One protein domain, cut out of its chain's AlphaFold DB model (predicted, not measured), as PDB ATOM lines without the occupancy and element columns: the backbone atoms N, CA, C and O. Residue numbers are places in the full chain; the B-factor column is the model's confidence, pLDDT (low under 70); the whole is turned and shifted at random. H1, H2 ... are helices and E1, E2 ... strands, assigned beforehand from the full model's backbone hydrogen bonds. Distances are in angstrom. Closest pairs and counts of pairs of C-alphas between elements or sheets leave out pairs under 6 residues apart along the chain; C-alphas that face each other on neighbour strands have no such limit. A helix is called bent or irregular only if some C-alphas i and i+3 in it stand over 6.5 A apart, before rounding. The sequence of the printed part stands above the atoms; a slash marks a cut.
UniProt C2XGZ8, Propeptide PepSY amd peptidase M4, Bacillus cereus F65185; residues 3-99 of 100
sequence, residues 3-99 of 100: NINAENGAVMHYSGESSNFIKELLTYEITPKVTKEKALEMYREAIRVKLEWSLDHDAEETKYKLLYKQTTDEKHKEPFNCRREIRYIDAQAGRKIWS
ATOM      1  N   ASN A   3      72.288   8.429 -25.135       90.38
ATOM      2  CA  ASN A   3      73.497   8.219 -25.912       90.38
ATOM      3  C   ASN A   3      74.711   8.472 -25.013       90.38
ATOM      4  O   ASN A   3      74.808   9.534 -24.387       90.38
ATOM      5  N   ILE A   4      75.604   7.489 -24.948       90.06
ATOM      6  CA  ILE A   4      76.791   7.483 -24.096       90.06
ATOM      7  C   ILE A   4      78.022   7.417 -24.995       90.06
ATOM      8  O   ILE A   4      78.082   6.606 -25.918       90.06
ATOM      9  N   ASN A   5      79.014   8.254 -24.713       91.19
ATOM     10  CA  ASN A   5      80.323   8.163 -25.335       91.19
ATOM     11  C   ASN A   5      81.004   6.853 -24.894       91.19
ATOM     12  O   ASN A   5      81.210   6.627 -23.703       91.19
ATOM     13  N   ALA A   6      81.353   5.995 -25.852       89.88
ATOM     14  CA  ALA A   6      81.919   4.676 -25.570       89.88
ATOM     15  C   ALA A   6      83.386   4.707 -25.093       89.88
ATOM     16  O   ALA A   6      83.844   3.730 -24.508       89.88
ATOM     17  N   GLU A   7      84.121   5.800 -25.318       92.81
ATOM     18  CA  GLU A   7      85.540   5.925 -24.955       92.81
ATOM     19  C   GLU A   7      85.739   6.352 -23.496       92.81
ATOM     20  O   GLU A   7      86.678   5.904 -22.844       92.81
ATOM     21  N   ASN A   8      84.864   7.216 -22.969       94.50
ATOM     22  CA  ASN A   8      84.998   7.773 -21.614       94.50
ATOM     23  C   ASN A   8      83.754   7.604 -20.726       94.50
ATOM     24  O   ASN A   8      83.772   8.003 -19.563       94.50
ATOM     25  N   GLY A   9      82.672   7.029 -21.256       89.62
ATOM     26  CA  GLY A   9      81.431   6.788 -20.521       89.62
ATOM     27  C   GLY A   9      80.570   8.031 -20.265       89.62
ATOM     28  O   GLY A   9      79.581   7.932 -19.537       89.62
ATOM     29  N   ALA A  10      80.898   9.198 -20.830       93.06
ATOM     30  CA  ALA A  10      80.130  10.425 -20.616       93.06
ATOM     31  C   ALA A  10      78.781  10.413 -21.360       93.06
ATOM     32  O   ALA A  10      78.673   9.931 -22.488       93.06
ATOM     33  N   VAL A  11      77.742  10.997 -20.753       89.50
ATOM     34  CA  VAL A  11      76.427  11.160 -21.398       89.50
ATOM     35  C   VAL A  11      76.515  12.254 -22.462       89.50
ATOM     36  O   VAL A  11      76.771  13.411 -22.142       89.50
ATOM     37  N   MET A  12      76.263  11.896 -23.720       89.50
ATOM     38  CA  MET A  12      76.303  12.825 -24.856       89.50
ATOM     39  C   MET A  12      74.930  13.421 -25.165       89.50
ATOM     40  O   MET A  12      74.817  14.588 -25.529       89.50
ATOM     41  N   HIS A  13      73.873  12.617 -25.041       84.12
ATOM     42  CA  HIS A  13      72.514  13.064 -25.318       84.12
ATOM     43  C   HIS A  13      71.497  12.262 -24.510       84.12
ATOM     44  O   HIS A  13      71.572  11.037 -24.439       84.12
ATOM     45  N   TYR A  14      70.520  12.955 -23.936       84.81
ATOM     46  CA  TYR A  14      69.374  12.355 -23.268       84.81
ATOM     47  C   TYR A  14      68.096  12.926 -23.878       84.81
ATOM     48  O   TYR A  14      67.879  14.135 -23.850       84.81
ATOM     49  N   SER A  15      67.248  12.048 -24.407       80.69
ATOM     50  CA  SER A  15      65.892  12.373 -24.846       80.69
ATOM     51  C   SER A  15      64.893  11.571 -24.019       80.69
ATOM     52  O   SER A  15      64.613  10.399 -24.278       80.69
ATOM     53  N   GLY A  16      64.397  12.186 -22.958       83.94
ATOM     54  CA  GLY A  16      63.368  11.632 -22.090       83.94
ATOM     55  C   GLY A  16      62.769  12.730 -21.225       83.94
ATOM     56  O   GLY A  16      63.323  13.826 -21.128       83.94
ATOM     57  N   GLU A  17      61.628  12.435 -20.617       84.38
ATOM     58  CA  GLU A  17      61.004  13.342 -19.659       84.38
ATOM     59  C   GLU A  17      61.921  13.529 -18.450       84.38
ATOM     60  O   GLU A  17      62.472  12.563 -17.912       84.38
ATOM     61  N   SER A  18      62.113  14.777 -18.018       84.62
ATOM     62  CA  SER A  18      63.029  15.042 -16.908       84.62
ATOM     63  C   SER A  18      62.507  14.396 -15.621       84.62
ATOM     64  O   SER A  18      61.323  14.482 -15.294       84.62
ATOM     65  N   SER A  19      63.395  13.764 -14.851       82.75
ATOM     66  CA  SER A  19      63.006  13.092 -13.603       82.75
ATOM     67  C   SER A  19      62.387  14.056 -12.587       82.75
ATOM     68  O   SER A  19      61.485  13.670 -11.848       82.75
ATOM     69  N   ASN A  20      62.833  15.315 -12.576       88.62
ATOM     70  CA  ASN A  20      62.258  16.367 -11.742       88.62
ATOM     71  C   ASN A  20      60.824  16.703 -12.165       88.62
ATOM     72  O   ASN A  20      59.955  16.797 -11.305       88.62
ATOM     73  N   PHE A  21      60.558  16.789 -13.471       87.00
ATOM     74  CA  PHE A  21      59.214  17.024 -13.999       87.00
ATOM     75  C   PHE A  21      58.267  15.855 -13.701       87.00
ATOM     76  O   PHE A  21      57.152  16.074 -13.240       87.00
ATOM     77  N   ILE A  22      58.724  14.606 -13.856       88.06
ATOM     78  CA  ILE A  22      57.930  13.421 -13.480       88.06
ATOM     79  C   ILE A  22      57.597  13.448 -11.982       88.06
ATOM     80  O   ILE A  22      56.449  13.223 -11.604       88.06
ATOM     81  N   LYS A  23      58.584  13.736 -11.122       91.06
ATOM     82  CA  LYS A  23      58.368  13.842  -9.669       91.06
ATOM     83  C   LYS A  23      57.339  14.911  -9.327       91.06
ATOM     84  O   LYS A  23      56.502  14.661  -8.470       91.06
ATOM     85  N   GLU A  24      57.395  16.062  -9.992       91.81
ATOM     86  CA  GLU A  24      56.412  17.129  -9.814       91.81
ATOM     87  C   GLU A  24      55.011  16.674 -10.242       91.81
ATOM     88  O   GLU A  24      54.065  16.796  -9.465       91.81
ATOM     89  N   LEU A  25      54.874  16.064 -11.425       89.31
ATOM     90  CA  LEU A  25      53.592  15.562 -11.932       89.31
ATOM     91  C   LEU A  25      52.932  14.543 -10.991       89.31
ATOM     92  O   LEU A  25      51.714  14.558 -10.828       89.31
ATOM     93  N   LEU A  26      53.731  13.698 -10.334       90.19
ATOM     94  CA  LEU A  26      53.254  12.717  -9.354       90.19
ATOM     95  C   LEU A  26      52.704  13.350  -8.063       90.19
ATOM     96  O   LEU A  26      52.042  12.654  -7.297       90.19
ATOM     97  N   THR A  27      52.962  14.638  -7.807       93.06
ATOM     98  CA  THR A  27      52.395  15.344  -6.642       93.06
ATOM     99  C   THR A  27      50.957  15.818  -6.862       93.06
ATOM    100  O   THR A  27      50.258  16.106  -5.890       93.06
ATOM    101  N   TYR A  28      50.496  15.896  -8.115       90.06
ATOM    102  CA  TYR A  28      49.157  16.385  -8.435       90.06
ATOM    103  C   TYR A  28      48.098  15.282  -8.328       90.06
ATOM    104  O   TYR A  28      48.350  14.101  -8.561       90.06
ATOM    105  N   GLU A  29      46.863  15.686  -8.025       87.94
ATOM    106  CA  GLU A  29      45.706  14.792  -8.066       87.94
ATOM    107  C   GLU A  29      45.386  14.403  -9.521       87.94
ATOM    108  O   GLU A  29      44.895  15.212 -10.312       87.94
ATOM    109  N   ILE A  30      45.660  13.145  -9.873       87.31
ATOM    110  CA  ILE A  30      45.456  12.611 -11.230       87.31
ATOM    111  C   ILE A  30      44.070  12.000 -11.450       87.31
ATOM    112  O   ILE A  30      43.685  11.754 -12.591       87.31
ATOM    113  N   THR A  31      43.314  11.744 -10.378       91.69
ATOM    114  CA  THR A  31      41.965  11.182 -10.481       91.69
ATOM    115  C   THR A  31      41.007  12.273 -10.954       91.69
ATOM    116  O   THR A  31      40.802  13.250 -10.230       91.69
ATOM    117  N   PRO A  32      40.410  12.152 -12.152       93.00
ATOM    118  CA  PRO A  32      39.500  13.166 -12.655       93.00
ATOM    119  C   PRO A  32      38.189  13.143 -11.862       93.00
ATOM    120  O   PRO A  32      37.577  12.090 -11.676       93.00
ATOM    121  N   LYS A  33      37.729  14.317 -11.427       95.69
ATOM    122  CA  LYS A  33      36.415  14.495 -10.780       95.69
ATOM    123  C   LYS A  33      35.287  14.615 -11.801       95.69
ATOM    124  O   LYS A  33      34.126  14.351 -11.495       95.69
ATOM    125  N   VAL A  34      35.627  15.007 -13.025       94.81
ATOM    126  CA  VAL A  34      34.718  15.036 -14.168       94.81
ATOM    127  C   VAL A  34      34.962  13.796 -15.015       94.81
ATOM    128  O   VAL A  34      36.056  13.597 -15.538       94.81
ATOM    129  N   THR A  35      33.934  12.965 -15.170       95.81
ATOM    130  CA  THR A  35      34.034  11.780 -16.024       95.81
ATOM    131  C   THR A  35      34.059  12.164 -17.503       95.81
ATOM    132  O   THR A  35      33.650  13.263 -17.897       95.81
ATOM    133  N   LYS A  36      34.516  11.238 -18.350       95.94
ATOM    134  CA  LYS A  36      34.570  11.443 -19.804       95.94
ATOM    135  C   LYS A  36      33.179  11.709 -20.388       95.94
ATOM    136  O   LYS A  36      33.035  12.539 -21.279       95.94
ATOM    137  N   GLU A  37      32.159  11.052 -19.849       97.06
ATOM    138  CA  GLU A  37      30.763  11.164 -20.278       97.06
ATOM    139  C   GLU A  37      30.210  12.553 -19.953       97.06
ATOM    140  O   GLU A  37      29.629  13.204 -20.820       97.06
ATOM    141  N   LYS A  38      30.479  13.054 -18.740       95.62
ATOM    142  CA  LYS A  38      30.078  14.405 -18.332       95.62
ATOM    143  C   LYS A  38      30.810  15.483 -19.133       95.62
ATOM    144  O   LYS A  38      30.221  16.496 -19.498       95.62
ATOM    145  N   ALA A  39      32.087  15.265 -19.451       95.06
ATOM    146  CA  ALA A  39      32.824  16.149 -20.351       95.06
ATOM    147  C   ALA A  39      32.204  16.179 -21.757       95.06
ATOM    148  O   ALA A  39      32.022  17.256 -22.323       95.06
ATOM    149  N   LEU A  40      31.825  15.019 -22.301       94.31
ATOM    150  CA  LEU A  40      31.162  14.918 -23.601       94.31
ATOM    151  C   LEU A  40      29.808  15.640 -23.622       94.31
ATOM    152  O   LEU A  40      29.506  16.336 -24.592       94.31
ATOM    153  N   GLU A  41      29.008  15.503 -22.566       93.94
ATOM    154  CA  GLU A  41      27.750  16.237 -22.409       93.94
ATOM    155  C   GLU A  41      27.990  17.752 -22.427       93.94
ATOM    156  O   GLU A  41      27.401  18.454 -23.245       93.94
ATOM    157  N   MET A  42      28.951  18.241 -21.639       90.38
ATOM    158  CA  MET A  42      29.308  19.663 -21.609       90.38
ATOM    159  C   MET A  42      29.794  20.203 -22.963       90.38
ATOM    160  O   MET A  42      29.526  21.366 -23.283       90.38
ATOM    161  N   TYR A  43      30.496  19.393 -23.764       88.88
ATOM    162  CA  TYR A  43      30.842  19.765 -25.139       88.88
ATOM    163  C   TYR A  43      29.595  19.861 -26.020       88.88
ATOM    164  O   TYR A  43      29.409  20.866 -26.701       88.88
ATOM    165  N   ARG A  44      28.714  18.854 -25.984       87.81
ATOM    166  CA  ARG A  44      27.469  18.840 -26.772       87.81
ATOM    167  C   ARG A  44      26.560  20.017 -26.428       87.81
ATOM    168  O   ARG A  44      26.041  20.661 -27.334       87.81
ATOM    169  N   GLU A  45      26.435  20.346 -25.146       85.38
ATOM    170  CA  GLU A  45      25.673  21.503 -24.665       85.38
ATOM    171  C   GLU A  45      26.223  22.845 -25.144       85.38
ATOM    172  O   GLU A  45      25.489  23.833 -25.152       85.38
ATOM    173  N   ALA A  46      27.500  22.920 -25.513       81.06
ATOM    174  CA  ALA A  46      28.128  24.142 -26.005       81.06
ATOM    175  C   ALA A  46      28.200  24.208 -27.534       81.06
ATOM    176  O   ALA A  46      28.313  25.296 -28.094       81.06
ATOM    177  N   ILE A  47      28.124  23.063 -28.215       83.00
ATOM    178  CA  ILE A  47      28.086  23.008 -29.673       83.00
ATOM    179  C   ILE A  47      26.763  23.598 -30.149       83.00
ATOM    180  O   ILE A  47      25.675  23.165 -29.765       83.00
ATOM    181  N   ARG A  48      26.849  24.588 -31.032       81.44
ATOM    182  CA  ARG A  48      25.718  25.043 -31.836       81.44
ATOM    183  C   ARG A  48      25.978  24.681 -33.280       81.44
ATOM    184  O   ARG A  48      27.123  24.524 -33.695       81.44
ATOM    185  N   VAL A  49      24.913  24.528 -34.052       84.69
ATOM    186  CA  VAL A  49      25.010  24.256 -35.485       84.69
ATOM    187  C   VAL A  49      24.095  25.190 -36.249       84.69
ATOM    188  O   VAL A  49      23.023  25.558 -35.772       84.69
ATOM    189  N   LYS A  50      24.527  25.569 -37.446       86.56
ATOM    190  CA  LYS A  50      23.702  26.282 -38.418       86.56
ATOM    191  C   LYS A  50      23.706  25.532 -39.741       86.56
ATOM    192  O   LYS A  50      24.670  24.842 -40.067       86.56
ATOM    193  N   LEU A  51      22.628  25.689 -40.491       92.94
ATOM    194  CA  LEU A  51      22.493  25.130 -41.826       92.94
ATOM    195  C   LEU A  51      23.204  26.043 -42.840       92.94
ATOM    196  O   LEU A  51      23.033  27.262 -42.789       92.94
ATOM    197  N   GLU A  52      24.013  25.480 -43.735       92.88
ATOM    198  CA  GLU A  52      24.786  26.219 -44.744       92.88
ATOM    199  C   GLU A  52      24.845  25.415 -46.053       92.88
ATOM    200  O   GLU A  52      25.044  24.200 -46.037       92.88
ATOM    201  N   TRP A  53      24.664  26.087 -47.194       94.69
ATOM    202  CA  TRP A  53      24.951  25.503 -48.506       94.69
ATOM    203  C   TRP A  53      26.454  25.607 -48.776       94.69
ATOM    204  O   TRP A  53      27.009  26.704 -48.733       94.69
ATOM    205  N   SER A  54      27.104  24.483 -49.069       90.75
ATOM    206  CA  SER A  54      28.523  24.414 -49.432       90.75
ATOM    207  C   SER A  54      28.678  23.897 -50.852       90.75
ATOM    208  O   SER A  54      27.942  23.002 -51.266       90.75
ATOM    209  N   LEU A  55      29.656  24.430 -51.584       91.75
ATOM    210  CA  LEU A  55      30.070  23.850 -52.856       91.75
ATOM    211  C   LEU A  55      30.713  22.480 -52.600       91.75
ATOM    212  O   LEU A  55      31.473  22.310 -51.643       91.75
ATOM    213  N   ASP A  56      30.374  21.509 -53.436       90.25
ATOM    214  CA  ASP A  56      30.960  20.178 -53.437       90.25
ATOM    215  C   ASP A  56      32.229  20.180 -54.290       90.25
ATOM    216  O   ASP A  56      32.158  20.190 -55.516       90.25
ATOM    217  N   HIS A  57      33.390  20.224 -53.637       85.38
ATOM    218  CA  HIS A  57      34.682  20.310 -54.322       85.38
ATOM    219  C   HIS A  57      35.140  18.982 -54.944       85.38
ATOM    220  O   HIS A  57      36.028  19.001 -55.790       85.38
ATOM    221  N   ASP A  58      34.526  17.861 -54.557       85.06
ATOM    222  CA  ASP A  58      34.874  16.522 -55.052       85.06
ATOM    223  C   ASP A  58      34.018  16.089 -56.257       85.06
ATOM    224  O   ASP A  58      34.232  15.019 -56.825       85.06
ATOM    225  N   ALA A  59      33.019  16.889 -56.645       83.56
ATOM    226  CA  ALA A  59      32.171  16.602 -57.795       83.56
ATOM    227  C   ALA A  59      32.782  17.169 -59.086       83.56
ATOM    228  O   ALA A  59      33.212  18.319 -59.123       83.56
ATOM    229  N   GLU A  60      32.748  16.388 -60.173       79.81
ATOM    230  CA  GLU A  60      33.193  16.849 -61.503       79.81
ATOM    231  C   GLU A  60      32.368  18.039 -62.031       79.81
ATOM    232  O   GLU A  60      32.854  18.843 -62.822       79.81
ATOM    233  N   GLU A  61      31.128  18.185 -61.557       86.31
ATOM    234  CA  GLU A  61      30.227  19.291 -61.878       86.31
ATOM    235  C   GLU A  61      29.938  20.144 -60.638       86.31
ATOM    236  O   GLU A  61      29.891  19.634 -59.517       86.31
ATOM    237  N   THR A  62      29.656  21.439 -60.836       85.31
ATOM    238  CA  THR A  62      29.293  22.368 -59.751       85.31
ATOM    239  C   THR A  62      28.007  21.908 -59.058       85.31
ATOM    240  O   THR A  62      26.900  22.134 -59.551       85.31
ATOM    241  N   LYS A  63      28.149  21.275 -57.892       91.19
ATOM    242  CA  LYS A  63      27.040  20.814 -57.050       91.19
ATOM    243  C   LYS A  63      27.106  21.484 -55.689       91.19
ATOM    244  O   LYS A  63      28.182  21.708 -55.149       91.19
ATOM    245  N   TYR A  64      25.944  21.791 -55.124       92.31
ATOM    246  CA  TYR A  64      25.834  22.331 -53.771       92.31
ATOM    247  C   TYR A  64      25.259  21.274 -52.829       92.31
ATOM    248  O   TYR A  64      24.297  20.583 -53.167       92.31
ATOM    249  N   LYS A  65      25.836  21.168 -51.631       93.88
ATOM    250  CA  LYS A  65      25.389  20.292 -50.544       93.88
ATOM    251  C   LYS A  65      24.876  21.133 -49.384       93.88
ATOM    252  O   LYS A  65      25.484  22.135 -49.014       93.88
ATOM    253  N   LEU A  66      23.768  20.702 -48.795       95.00
ATOM    254  CA  LEU A  66      23.217  21.304 -47.588       95.00
ATOM    255  C   LEU A  66      23.854  20.639 -46.366       95.00
ATOM    256  O   LEU A  66      23.689  19.435 -46.169       95.00
ATOM    257  N   LEU A  67      24.599  21.402 -45.568       93.88
ATOM    258  CA  LEU A  67      25.402  20.887 -44.458       93.88
ATOM    259  C   LEU A  67      25.059  21.593 -43.146       93.88
ATOM    260  O   LEU A  67      24.721  22.777 -43.121       93.88
ATOM    261  N   TYR A  68      25.210  20.873 -42.035       90.12
ATOM    262  CA  TYR A  68      25.291  21.490 -40.715       90.12
ATOM    263  C   TYR A  68      26.737  21.878 -40.427       90.12
ATOM    264  O   TYR A  68      27.627  21.029 -40.418       90.12
ATOM    265  N   LYS A  69      26.963  23.160 -40.156       86.00
ATOM    266  CA  LYS A  69      28.256  23.705 -39.748       86.00
ATOM    267  C   LYS A  69      28.215  24.056 -38.272       86.00
ATOM    268  O   LYS A  69      27.287  24.738 -37.828       86.00
ATOM    269  N   GLN A  70      29.223  23.618 -37.523       81.88
ATOM    270  CA  GLN A  70      29.398  24.033 -36.137       81.88
ATOM    271  C   GLN A  70      29.539  25.558 -36.051       81.88
ATOM    272  O   GLN A  70      30.178  26.201 -36.885       81.88
ATOM    273  N   THR A  71      28.906  26.142 -35.044       73.88
ATOM    274  CA  THR A  71      28.993  27.554 -34.693       73.88
ATOM    275  C   THR A  71      29.109  27.691 -33.179       73.88
ATOM    276  O   THR A  71      28.776  26.781 -32.419       73.88
ATOM    277  N   THR A  72      29.616  28.836 -32.745       64.75
ATOM    278  CA  THR A  72      29.818  29.205 -31.337       64.75
ATOM    279  C   THR A  72      28.890  30.315 -30.875       64.75
ATOM    280  O   THR A  72      28.930  30.709 -29.715       64.75
ATOM    281  N   ASP A  73      28.049  30.820 -31.775       54.72
ATOM    282  CA  ASP A  73      27.106  31.885 -31.471       54.72
ATOM    283  C   ASP A  73      25.896  31.350 -30.706       54.72
ATOM    284  O   ASP A  73      25.066  30.620 -31.253       54.72
ATOM    285  N   GLU A  74      25.743  31.799 -29.462       53.22
ATOM    286  CA  GLU A  74      24.438  31.846 -28.818       53.22
ATOM    287  C   GLU A  74      24.285  33.139 -27.994       53.22
ATOM    288  O   GLU A  74      24.833  33.300 -26.906       53.22
ATOM    289  N   LYS A  75      23.499  34.082 -28.530       50.28
ATOM    290  CA  LYS A  75      22.829  35.167 -27.782       50.28
ATOM    291  C   LYS A  75      23.685  36.194 -27.011       50.28
ATOM    292  O   LYS A  75      23.150  36.818 -26.096       50.28
ATOM    293  N   HIS A  76      24.941  36.473 -27.361       46.34
ATOM    294  CA  HIS A  76      25.613  37.651 -26.784       46.34
ATOM    295  C   HIS A  76      25.283  38.924 -27.574       46.34
ATOM    296  O   HIS A  76      25.671  39.081 -28.725       46.34
ATOM    297  N   LYS A  77      24.556  39.851 -26.931       48.69
ATOM    298  CA  LYS A  77      24.320  41.235 -27.388       48.69
ATOM    299  C   LYS A  77      25.583  42.106 -27.249       48.69
ATOM    300  O   LYS A  77      25.479  43.260 -26.845       48.69
ATOM    301  N   GLU A  78      26.769  41.571 -27.524       47.81
ATOM    302  CA  GLU A  78      27.998  42.366 -27.503       47.81
ATOM    303  C   GLU A  78      28.565  42.523 -28.917       47.81
ATOM    304  O   GLU A  78      28.544  41.561 -29.686       47.81
ATOM    305  N   PRO A  79      29.062  43.716 -29.299       48.38
ATOM    306  CA  PRO A  79      29.299  44.070 -30.703       48.38
ATOM    307  C   PRO A  79      30.527  43.404 -31.339       48.38
ATOM    308  O   PRO A  79      30.920  43.774 -32.442       48.38
ATOM    309  N   PHE A  80      31.177  42.459 -30.662       45.59
ATOM    310  CA  PHE A  80      32.509  42.003 -31.038       45.59
ATOM    311  C   PHE A  80      32.582  40.481 -31.102       45.59
ATOM    312  O   PHE A  80      32.703  39.836 -30.069       45.59
ATOM    313  N   ASN A  81      32.520  39.943 -32.328       48.50
ATOM    314  CA  ASN A  81      33.289  38.834 -32.934       48.50
ATOM    315  C   ASN A  81      33.937  37.733 -32.056       48.50
ATOM    316  O   ASN A  81      34.893  37.092 -32.488       48.50
ATOM    317  N   CYS A  82      33.444  37.434 -30.862       49.72
ATOM    318  CA  CYS A  82      34.027  36.417 -29.996       49.72
ATOM    319  C   CYS A  82      33.360  35.065 -30.250       49.72
ATOM    320  O   CYS A  82      32.738  34.485 -29.363       49.72
ATOM    321  N   ARG A  83      33.522  34.542 -31.472       59.62
ATOM    322  CA  ARG A  83      33.265  33.132 -31.783       59.62
ATOM    323  C   ARG A  83      34.301  32.272 -31.070       59.62
ATOM    324  O   ARG A  83      35.318  31.907 -31.654       59.62
ATOM    325  N   ARG A  84      34.088  31.993 -29.789       66.75
ATOM    326  CA  ARG A  84      35.011  31.173 -29.004       66.75
ATOM    327  C   ARG A  84      34.476  29.760 -28.873       66.75
ATOM    328  O   ARG A  84      33.386  29.545 -28.357       66.75
ATOM    329  N   GLU A  85      35.248  28.795 -29.359       76.75
ATOM    330  CA  GLU A  85      34.968  27.371 -29.186       76.75
ATOM    331  C   GLU A  85      35.514  26.926 -27.830       76.75
ATOM    332  O   GLU A  85      36.538  27.439 -27.364       76.75
ATOM    333  N   ILE A  86      34.851  25.970 -27.172       83.25
ATOM    334  CA  ILE A  86      35.485  25.296 -26.035       83.25
ATOM    335  C   ILE A  86      36.675  24.527 -26.595       83.25
ATOM    336  O   ILE A  86      36.505  23.623 -27.409       83.25
ATOM    337  N   ARG A  87      37.877  24.874 -26.137       85.81
ATOM    338  CA  ARG A  87      39.103  24.166 -26.498       85.81
ATOM    339  C   ARG A  87      39.342  22.981 -25.570       85.81
ATOM    340  O   ARG A  87      39.700  21.910 -26.044       85.81
ATOM    341  N   TYR A  88      39.137  23.179 -24.266       91.12
ATOM    342  CA  TYR A  88      39.339  22.147 -23.251       91.12
ATOM    343  C   TYR A  88      38.302  22.245 -22.129       91.12
ATOM    344  O   TYR A  88      37.709  23.300 -21.897       91.12
ATOM    345  N   ILE A  89      38.132  21.149 -21.391       92.56
ATOM    346  CA  ILE A  89      37.381  21.100 -20.137       92.56
ATOM    347  C   ILE A  89      38.341  20.635 -19.047       92.56
ATOM    348  O   ILE A  89      39.000  19.607 -19.193       92.56
ATOM    349  N   ASP A  90      38.412  21.397 -17.961       93.19
ATOM    350  CA  ASP A  90      39.190  21.043 -16.776       93.19
ATOM    351  C   ASP A  90      38.635  19.755 -16.132       93.19
ATOM    352  O   ASP A  90      37.461  19.690 -15.765       93.19
ATOM    353  N   ALA A  91      39.474  18.727 -15.987       94.25
ATOM    354  CA  ALA A  91      39.063  17.416 -15.477       94.25
ATOM    355  C   ALA A  91      38.824  17.376 -13.950       94.25
ATOM    356  O   ALA A  91      38.225  16.420 -13.449       94.25
ATOM    357  N   GLN A  92      39.264  18.398 -13.210       93.81
ATOM    358  CA  GLN A  92      39.072  18.538 -11.763       93.81
ATOM    359  C   GLN A  92      37.837  19.383 -11.427       93.81
ATOM    360  O   GLN A  92      37.067  19.036 -10.533       93.81
ATOM    361  N   ALA A  93      37.628  20.487 -12.143       93.06
ATOM    362  CA  ALA A  93      36.603  21.484 -11.836       93.06
ATOM    363  C   ALA A  93      35.480  21.582 -12.883       93.06
ATOM    364  O   ALA A  93      34.492  22.275 -12.643       93.06
ATOM    365  N   GLY A  94      35.620  20.956 -14.056       91.44
ATOM    366  CA  GLY A  94      34.640  21.047 -15.148       91.44
ATOM    367  C   GLY A  94      34.572  22.421 -15.812       91.44
ATOM    368  O   GLY A  94      33.599  22.742 -16.494       91.44
ATOM    369  N   ARG A  95      35.589  23.266 -15.609       92.56
ATOM    370  CA  ARG A  95      35.644  24.612 -16.186       92.56
ATOM    371  C   ARG A  95      35.893  24.532 -17.689       92.56
ATOM    372  O   ARG A  95      36.821  23.862 -18.135       92.56
ATOM    373  N   LYS A  96      35.080  25.258 -18.456       89.94
ATOM    374  CA  LYS A  96      35.213  25.405 -19.910       89.94
ATOM    375  C   LYS A  96      36.360  26.374 -20.206       89.94
ATOM    376  O   LYS A  96      36.316  27.529 -19.786       89.94
ATOM    377  N   ILE A  97      37.383  25.902 -20.911       89.25
ATOM    378  CA  ILE A  97      38.536  26.692 -21.346       89.25
ATOM    379  C   ILE A  97      38.336  27.015 -22.822       89.25
ATOM    380  O   ILE A  97      38.325  26.127 -23.674       89.25
ATOM    381  N   TRP A  98      38.162  28.296 -23.115       85.12
ATOM    382  CA  TRP A  98      37.808  28.787 -24.442       85.12
ATOM    383  C   TRP A  98      39.042  29.028 -25.317       85.12
ATOM    384  O   TRP A  98      40.117  29.378 -24.817       85.12
ATOM    385  N   SER A  99      38.894  28.859 -26.632       79.56
ATOM    386  CA  SER A  99      39.892  29.308 -27.602       79.56
ATOM    387  C   SER A  99      40.119  30.818 -27.460       79.56
ATOM    388  O   SER A  99      39.161  31.567 -27.262       79.56
TER     389      SER A  99
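Overview. This is residues 3 to 99 of the 100 residues of the protein "Propeptide PepSY amd peptidase M4" of Bacillus cereus F65185 (UniProt C2XGZ8). What shape do these atoms make? An extended model without one common core: a long, bent hairpin, E2 and E3, follows H2, while a small hairpin, E4 and E5, lies near H2, and an arm with E1 and H1 reaches far away and makes much of the length. What is it built of? The printed part has 97 residues with two named helices and five named strands, in the order E1, H1, H2, E2, E3, E4, E5; the class is mixed, helices and strands, with under half of the residues in named elements. The two sheets, E2 - E3 and E4 - E5, are antiparallel. How large is it? It is extended, with a radius of gyration of the C-alphas of 24.0 A and spans of 69 by 43 by 31 A.

Arrangement. How do the longest strands pair? E2, residues 48 to 55, and E3, residues 64 to 71, form an antiparallel hairpin, with 151 degrees between their directions. N 50 and O 69 are 2.9 A apart and N 67 and O 52 are 2.9 A apart, within hydrogen-bond range. E2 bends by 55 degrees at residue 51. What is near the second hairpin? E4, residues 86 to 89, and E5, residues 96 to 98, are antiparallel at 148 degrees, with N 97 and O 88 at 2.8 A, within hydrogen-bond range. H2, residues 36 to 46, has 3 pairs of C-alphas within 8 A of E4, the closest those of Ala 39 and Ile 89 at 6.7 A; H2 and E5 are only just apart, closest 8.4 A. What of the first elements? E1, residues 11 to 14, pairs with no named strand, but residues 3 to 4 pair antiparallel with its residues 11 to 13. H1, residues 19 to 25, is apart from E1 and from H2. In H1 and H2 every O i to N i+4 pair is within hydrogen-bond range.

Along the chain. Where do the long strands lie? E2 begins at C-alpha 48, (25.718, 25.043, -31.836), and is 21.5 A long; E3 is 20.0 A. Where are the others? E1, 7.4 A long, begins at C-alpha 11, (76.427, 11.160, -21.398); H1 is 9.9 A and H2 15.5 A. E4 is 7.5 A, and E5, 6.2 A, ends at C-alpha 98, (37.808, 28.787, -24.442).

Size, cuts and confidence. How far does it reach? The two C-alphas farthest apart, those of Glu 7 and Lys 77, are 70.7 A apart. Residues 16 to 28, 57 to 62 and 75 to 80 stand free. Is the printed part whole and sure? It has no cut, and its one long link, E3 to E4, has 14 residues. Its mean pLDDT is 84.2, with residues 72 to 84 under 70.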